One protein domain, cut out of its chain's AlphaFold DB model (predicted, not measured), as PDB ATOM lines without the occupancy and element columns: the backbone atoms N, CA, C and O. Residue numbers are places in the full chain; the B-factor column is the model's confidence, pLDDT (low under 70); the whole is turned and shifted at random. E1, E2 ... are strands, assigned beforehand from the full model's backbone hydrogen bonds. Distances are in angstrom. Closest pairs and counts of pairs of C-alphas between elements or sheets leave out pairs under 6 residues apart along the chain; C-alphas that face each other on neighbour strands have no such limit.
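This is residues 14 to 58 and 68 to 81 of the 94 residues of an uncharacterized protein of Ralstonia solanacearum (UniProt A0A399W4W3). With little regular structure, the model is two small antiparallel ribbons, E1-E2 and E3-E4, and a long loop, residues 14 to 27, running from beside E3 to E1. The printed part has 59 residues, no named helix and four strands in the order E1, E2, E3, E4, which hold 20 residues; the class is all strand. It is compact, with a radius of gyration of the C-alphas of 11.8 A, yet elongated, spanning 37 by 22 by 18 A.

E1, residues 28 to 32, is 13.0 A long and begins at C-alpha 28 (184.680, 144.089, 149.940). E2, residues 38 to 42, is 13.4 A long. E3, residues 52 to 56, is 13.2 A long. E4, residues 70 to 74, is 13.3 A long and ends at C-alpha 74 (180.663, 158.198, 153.056).

E1 and E2 form a hairpin, antiparallel at 156 degrees, with N 29 and O 41 2.8 A apart, within hydrogen-bond range. E3 and E4 are antiparallel at 144 degrees, with N 53 and O 73 at 2.8 A, also within range. Residues 14 to 15 pair antiparallel with residues 52 to 53 of E3. The closest C-alphas of E2 and E4, Leu 39 and Ser 74, are 6.3 A apart. E1 is apart from E3 and E4.

The farthest C-alphas, Gly 23 and Pro 58, are 38.2 A apart. Residues 59 to 67 are not printed; C-alphas 58 and 68 are 9.2 A apart across this cut. The link E1 to E2 is tight and E2 to E3 short. The pLDDT is under 70 at residues 14, 16 and 18 to 21.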
ATOM      1  N   ILE A  14     170.637 158.016 157.320       63.50
ATOM      2  CA  ILE A  14     171.912 157.447 157.831       63.50
ATOM      3  C   ILE A  14     171.954 155.911 157.752       63.50
ATOM      4  O   ILE A  14     171.107 155.231 158.320       63.50
ATOM      5  N   ARG A  15     172.998 155.349 157.126       73.44
ATOM      6  CA  ARG A  15     173.330 153.912 157.134       73.44
ATOM      7  C   ARG A  15     174.604 153.694 157.936       73.44
ATOM      8  O   ARG A  15     175.663 154.183 157.548       73.44
ATOM      9  N   LYS A  16     174.515 152.959 159.043       68.38
ATOM     10  CA  LYS A  16     175.665 152.688 159.916       68.38
ATOM     11  C   LYS A  16     176.410 151.417 159.495       68.38
ATOM     12  O   LYS A  16     175.774 150.492 158.988       68.38
ATOM     13  N   PRO A  17     177.732 151.338 159.737       71.06
ATOM     14  CA  PRO A  17     178.450 150.070 159.682       71.06
ATOM     15  C   PRO A  17     177.808 149.080 160.652       71.06
ATOM     16  O   PRO A  17     177.473 149.452 161.778       71.06
ATOM     17  N   ASN A  18     177.656 147.825 160.242       68.56
ATOM     18  CA  ASN A  18     177.172 146.781 161.139       68.56
ATOM     19  C   ASN A  18     178.330 146.163 161.955       68.56
ATOM     20  O   ASN A  18     179.497 146.198 161.566       68.56
ATOM     21  N   GLU A  19     178.010 145.546 163.096       69.62
ATOM     22  CA  GLU A  19     179.003 144.862 163.949       69.62
ATOM     23  C   GLU A  19     179.509 143.535 163.346       69.62
ATOM     24  O   GLU A  19     180.511 142.979 163.802       69.62
ATOM     25  N   LYS A  20     178.848 143.052 162.283       68.12
ATOM     26  CA  LYS A  20     179.075 141.770 161.586       68.12
ATOM     27  C   LYS A  20     180.531 141.544 161.161       68.12
ATOM     28  O   LYS A  20     180.952 140.397 161.037       68.12
ATOM     29  N   TYR A  21     181.298 142.606 160.922       69.56
ATOM     30  CA  TYR A  21     182.628 142.516 160.307       69.56
ATOM     31  C   TYR A  21     183.801 142.651 161.289       69.56
ATOM     32  O   TYR A  21     184.960 142.597 160.876       69.56
ATOM     33  N   LYS A  22     183.539 142.786 162.596       72.06
ATOM     34  CA  LYS A  22     184.600 142.948 163.601       72.06
ATOM     35  C   LYS A  22     185.453 141.673 163.705       72.06
ATOM     36  O   LYS A  22     184.994 140.649 164.198       72.06
ATOM     37  N   GLY A  23     186.703 141.741 163.237       71.62
ATOM     38  CA  GLY A  23     187.684 140.651 163.346       71.62
ATOM     39  C   GLY A  23     187.581 139.543 162.288       71.62
ATOM     40  O   GLY A  23     188.206 138.501 162.465       71.62
ATOM     41  N   SER A  24     186.829 139.743 161.197       76.31
ATOM     42  CA  SER A  24     186.711 138.761 160.108       76.31
ATOM     43  C   SER A  24     187.179 139.315 158.759       76.31
ATOM     44  O   SER A  24     186.957 140.481 158.430       76.31
ATOM     45  N   THR A  25     187.813 138.472 157.939       84.00
ATOM     46  CA  THR A  25     188.158 138.819 156.554       84.00
ATOM     47  C   THR A  25     186.896 138.783 155.699       84.00
ATOM     48  O   THR A  25     186.443 137.720 155.275       84.00
ATOM     49  N   THR A  26     186.314 139.956 155.453       85.19
ATOM     50  CA  THR A  26     185.081 140.086 154.671       85.19
ATOM     51  C   THR A  26     185.386 140.552 153.245       85.19
ATOM     52  O   THR A  26     186.117 141.527 153.072       85.19
ATOM     53  N   PRO A  27     184.827 139.904 152.205       89.56
ATOM     54  CA  PRO A  27     184.975 140.369 150.830       89.56
ATOM     55  C   PRO A  27     184.337 141.750 150.621       89.56
ATOM     56  O   PRO A  27     183.131 141.913 150.803       89.56
ATOM     57  N   ALA A  28     185.133 142.722 150.179       90.06
ATOM     58  CA  ALA A  28     184.680 144.089 149.940       90.06
ATOM     59  C   ALA A  28     184.596 144.423 148.444       90.06
ATOM     60  O   ALA A  28     185.423 143.985 147.644       90.06
ATOM     61  N   LEU A  29     183.601 145.232 148.089       91.56
ATOM     62  CA  LEU A  29     183.515 146.003 146.857       91.56
ATOM     63  C   LEU A  29     183.861 147.453 147.193       91.56
ATOM     64  O   LEU A  29     183.269 148.039 148.100       91.56
ATOM     65  N   ILE A  30     184.795 148.031 146.445       91.75
ATOM     66  CA  ILE A  30     185.119 149.454 146.535       91.75
ATOM     67  C   ILE A  30     184.588 150.128 145.279       91.75
ATOM     68  O   ILE A  30     184.979 149.773 144.168       91.75
ATOM     69  N   GLN A  31     183.710 151.110 145.461       91.31
ATOM     70  CA  GLN A  31     183.174 151.922 144.380       91.31
ATOM     71  C   GLN A  31     183.518 153.388 144.613       91.31
ATOM     72  O   GLN A  31     183.111 153.997 145.605       91.31
ATOM     73  N   THR A  32     184.248 153.972 143.669       91.19
ATOM     74  CA  THR A  32     184.473 155.413 143.619       91.19
ATOM     75  C   THR A  32     183.356 156.090 142.833       91.19
ATOM     76  O   THR A  32     182.722 155.503 141.953       91.19
ATOM     77  N   THR A  33     183.084 157.349 143.161       87.88
ATOM     78  CA  THR A  33     182.082 158.160 142.463       87.88
ATOM     79  C   THR A  33     182.742 159.366 141.806       87.88
ATOM     80  O   THR A  33     183.763 159.859 142.281       87.88
ATOM     81  N   ARG A  34     182.108 159.921 140.762       85.69
ATOM     82  CA  ARG A  34     182.562 161.174 140.118       85.69
ATOM     83  C   ARG A  34     182.641 162.367 141.081       85.69
ATOM     84  O   ARG A  34     183.267 163.365 140.766       85.69
ATOM     85  N   ARG A  35     182.007 162.255 142.254       85.44
ATOM     86  CA  ARG A  35     181.982 163.259 143.327       85.44
ATOM     87  C   ARG A  35     183.105 163.054 144.357       85.44
ATOM     88  O   ARG A  35     183.015 163.573 145.466       85.44
ATOM     89  N   GLY A  36     184.090 162.207 144.055       87.50
ATOM     90  CA  GLY A  36     185.208 161.906 144.951       87.50
ATOM     91  C   GLY A  36     184.833 161.081 146.188       87.50
ATOM     92  O   GLY A  36     185.648 160.940 147.091       87.50
ATOM     93  N   GLN A  37     183.619 160.525 146.269       90.56
ATOM     94  CA  GLN A  37     183.233 159.642 147.381       90.56
ATOM     95  C   GLN A  37     183.745 158.220 147.144       90.56
ATOM     96  O   GLN A  37     183.645 157.722 146.019       90.56
ATOM     97  N   ILE A  38     184.216 157.574 148.210       90.00
ATOM     98  CA  ILE A  38     184.587 156.157 148.239       90.00
ATOM     99  C   ILE A  38     183.523 155.410 149.045       90.00
ATOM    100  O   ILE A  38     183.316 155.702 150.219       90.00
ATOM    101  N   LEU A  39     182.852 154.451 148.412       90.50
ATOM    102  CA  LEU A  39     181.900 153.551 149.057       90.50
ATOM    103  C   LEU A  39     182.553 152.177 149.191       90.50
ATOM    104  O   LEU A  39     182.972 151.592 148.193       90.50
ATOM    105  N   MET A  40     182.636 151.669 150.417       89.75
ATOM    106  CA  MET A  40     183.126 150.323 150.697       89.75
ATOM    107  C   MET A  40     181.958 149.488 151.209       89.75
ATOM    108  O   MET A  40     181.394 149.794 152.260       89.75
ATOM    109  N   LEU A  41     181.589 148.454 150.454       89.75
ATOM    110  CA  LEU A  41     180.389 147.643 150.676       89.75
ATOM    111  C   LEU A  41     180.748 146.154 150.711       89.75
ATOM    112  O   LEU A  41     181.648 145.728 149.986       89.75
ATOM    113  N   ASP A  42     180.050 145.336 151.499       90.38
ATOM    114  CA  ASP A  42     180.134 143.876 151.360       90.38
ATOM    115  C   ASP A  42     179.573 143.511 149.986       90.38
ATOM    116  O   ASP A  42     178.417 143.791 149.669       90.38
ATOM    117  N   ARG A  43     180.394 142.893 149.135       91.69
ATOM    118  CA  ARG A  43     180.012 142.618 147.741       91.69
ATOM    119  C   ARG A  43     178.832 141.645 147.600       91.69
ATOM    120  O   ARG A  43     178.359 141.442 146.486       91.69
ATOM    121  N   ARG A  44     178.445 140.947 148.674       90.31
ATOM    122  CA  ARG A  44     177.396 139.915 148.656       90.31
ATOM    123  C   ARG A  44     176.007 140.500 148.874       90.31
ATOM    124  O   ARG A  44     175.064 140.021 148.258       90.31
ATOM    125  N   ASP A  45     175.899 141.488 149.759       87.06
ATOM    126  CA  ASP A  45     174.619 142.059 150.198       87.06
ATOM    127  C   ASP A  45     174.551 143.593 150.090       87.06
ATOM    128  O   ASP A  45     173.478 144.170 150.227       87.06
ATOM    129  N   GLY A  46     175.665 144.267 149.791       86.69
ATOM    130  CA  GLY A  46     175.728 145.721 149.647       86.69
ATOM    131  C   GLY A  46     175.791 146.485 150.971       86.69
ATOM    132  O   GLY A  46     175.747 147.716 150.953       86.69
ATOM    133  N   THR A  47     175.917 145.802 152.113       88.06
ATOM    134  CA  THR A  47     175.994 146.468 153.419       88.06
ATOM    135  C   THR A  47     177.265 147.313 153.512       88.06
ATOM    136  O   THR A  47     178.349 146.796 153.227       88.06
ATOM    137  N   PRO A  48     177.189 148.586 153.930       88.31
ATOM    138  CA  PRO A  48     178.369 149.431 153.998       88.31
ATOM    139  C   PRO A  48     179.272 149.090 155.191       88.31
ATOM    140  O   PRO A  48     178.804 148.762 156.280       88.31
ATOM    141  N   PHE A  49     180.585 149.219 154.988       87.19
ATOM    142  CA  PHE A  49     181.598 149.106 156.046       87.19
ATOM    143  C   PHE A  49     181.852 150.428 156.784       87.19
ATOM    144  O   PHE A  49     182.461 150.432 157.850       87.19
ATOM    145  N   ALA A  50     181.402 151.547 156.216       87.00
ATOM    146  CA  ALA A  50     181.537 152.889 156.768       87.00
ATOM    147  C   ALA A  50     180.174 153.584 156.810       87.00
ATOM    148  O   ALA A  50     179.264 153.223 156.068       87.00
ATOM    149  N   GLU A  51     180.029 154.581 157.677       87.81
ATOM    150  CA  GLU A  51     178.775 155.323 157.776       87.81
ATOM    151  C   GLU A  51     178.487 156.082 156.474       87.81
ATOM    152  O   GLU A  51     179.332 156.845 155.991       87.81
ATOM    153  N   LEU A  52     177.287 155.874 155.923       88.19
ATOM    154  CA  LEU A  52     176.780 156.604 154.767       88.19
ATOM    155  C   LEU A  52     175.648 157.540 155.187       88.19
ATOM    156  O   LEU A  52     174.698 157.113 155.835       88.19
ATOM    157  N   VAL A  53     175.706 158.789 154.743       89.94
ATOM    158  CA  VAL A  53     174.655 159.792 154.938       89.94
ATOM    159  C   VAL A  53     174.108 160.190 153.578       89.94
ATOM    160  O   VAL A  53     174.878 160.550 152.685       89.94
ATOM    161  N   ASP A  54     172.791 160.149 153.408       89.38
ATOM    162  CA  ASP A  54     172.172 160.613 152.167       89.38
ATOM    163  C   ASP A  54     172.077 162.140 152.170       89.38
ATOM    164  O   ASP A  54     171.563 162.748 153.108       89.38
ATOM    165  N   ARG A  55     172.587 162.774 151.112       88.50
ATOM    166  CA  ARG A  55     172.545 164.231 150.934       88.50
ATOM    167  C   ARG A  55     171.805 164.604 149.653       88.50
ATOM    168  O   ARG A  55     171.812 163.802 148.716       88.50
ATOM    169  N   PRO A  56     171.197 165.803 149.581       90.44
ATOM    170  CA  PRO A  56     170.578 166.298 148.357       90.44
ATOM    171  C   PRO A  56     171.543 166.236 147.174       90.44
ATOM    172  O   PRO A  56     172.704 166.637 147.276       90.44
ATOM    173  N   ALA A  57     171.056 165.714 146.056       87.38
ATOM    174  CA  ALA A  57     171.809 165.626 144.817       87.38
ATOM    175  C   ALA A  57     171.457 166.802 143.898       87.38
ATOM    176  O   ALA A  57     170.325 167.287 143.963       87.38
ATOM    177  N   PRO A  58     172.369 167.240 143.011       86.81
ATOM    178  CA  PRO A  58     172.017 168.164 141.942       86.81
ATOM    179  C   PRO A  58     170.809 167.650 141.154       86.81
ATOM    180  O   PRO A  58     170.760 166.478 140.780       86.81
ATOM    181  N   VAL A  68     167.521 160.564 141.155       88.44
ATOM    182  CA  VAL A  68     167.194 160.375 142.571       88.44
ATOM    183  C   VAL A  68     167.461 161.690 143.308       88.44
ATOM    184  O   VAL A  68     168.499 162.322 143.098       88.44
ATOM    185  N   ALA A  69     166.537 162.099 144.183       88.94
ATOM    186  CA  ALA A  69     166.614 163.370 144.912       88.94
ATOM    187  C   ALA A  69     167.840 163.467 145.843       88.94
ATOM    188  O   ALA A  69     168.361 164.554 146.101       88.94
ATOM    189  N   THR A  70     168.310 162.327 146.345       90.12
ATOM    190  CA  THR A  70     169.432 162.228 147.278       90.12
ATOM    191  C   THR A  70     170.454 161.201 146.813       90.12
ATOM    192  O   THR A  70     170.178 160.325 145.992       90.12
ATOM    193  N   GLN A  71     171.677 161.339 147.314       89.56
ATOM    194  CA  GLN A  71     172.791 160.452 147.016       89.56
ATOM    195  C   GLN A  71     173.578 160.146 148.293       89.56
ATOM    196  O   GLN A  71     173.755 161.042 149.122       89.56
ATOM    197  N   PRO A  72     174.133 158.932 148.431       90.06
ATOM    198  CA  PRO A  72     174.945 158.577 149.583       90.06
ATOM    199  C   PRO A  72     176.290 159.312 149.580       90.06
ATOM    200  O   PRO A  72     176.913 159.515 148.529       90.06
ATOM    201  N   HIS A  73     176.746 159.671 150.778       88.25
ATOM    202  CA  HIS A  73     178.075 160.189 151.091       88.25
ATOM    203  C   HIS A  73     178.700 159.347 152.192       88.25
ATOM    204  O   HIS A  73     178.071 159.147 153.226       88.25
ATOM    205  N   SER A  74     179.940 158.901 151.999       89.19
ATOM    206  CA  SER A  74     180.663 158.198 153.056       89.19
ATOM    207  C   SER A  74     181.273 159.220 154.004       89.19
ATOM    208  O   SER A  74     182.179 159.951 153.618       89.19
ATOM    209  N   VAL A  75     180.757 159.295 155.231       86.56
ATOM    210  CA  VAL A  75     181.261 160.217 156.266       86.56
ATOM    211  C   VAL A  75     182.296 159.556 157.173       86.56
ATOM    212  O   VAL A  75     183.092 160.247 157.797       86.56
ATOM    213  N   GLY A  76     182.326 158.220 157.202       82.44
ATOM    214  CA  GLY A  76     183.327 157.440 157.936       82.44
ATOM    215  C   GLY A  76     184.601 157.115 157.146       82.44
ATOM    216  O   GLY A  76     185.462 156.421 157.674       82.44
ATOM    217  N   MET A  77     184.726 157.564 155.890       83.31
ATOM    218  CA  MET A  77     185.902 157.325 155.032       83.31
ATOM    219  C   MET A  77     186.406 158.635 154.442       83.31
ATOM    220  O   MET A  77     185.621 159.550 154.197       83.31
ATOM    221  N   SER A  78     187.703 158.698 154.137       79.56
ATOM    222  CA  SER A  78     188.279 159.819 153.395       79.56
ATOM    223  C   SER A  78     187.652 159.943 152.003       79.56
ATOM    224  O   SER A  78     187.419 158.944 151.318       79.56
ATOM    225  N   ALA A  79     187.411 161.178 151.568       81.81
ATOM    226  CA  ALA A  79     187.009 161.488 150.203       81.81
ATOM    227  C   ALA A  79     188.216 161.971 149.381       81.81
ATOM    228  O   ALA A  79     189.197 162.484 149.914       81.81
ATOM    229  N   ILE A  80     188.142 161.788 148.067       80.25
ATOM    230  CA  ILE A  80     189.169 162.210 147.115       80.25
ATOM    231  C   ILE A  80     188.967 163.697 146.810       80.25
ATOM    232  O   ILE A  80     187.857 164.107 146.473       80.25
ATOM    233  N   GLY A  81     190.042 164.488 146.882       71.69
ATOM    234  CA  GLY A  81     190.022 165.902 146.487       71.69
ATOM    235  C   GLY A  81     189.311 166.830 147.477       71.69
ATOM    236  O   GLY A  81     188.723 167.823 147.064       71.69
TER     237      GLY A  81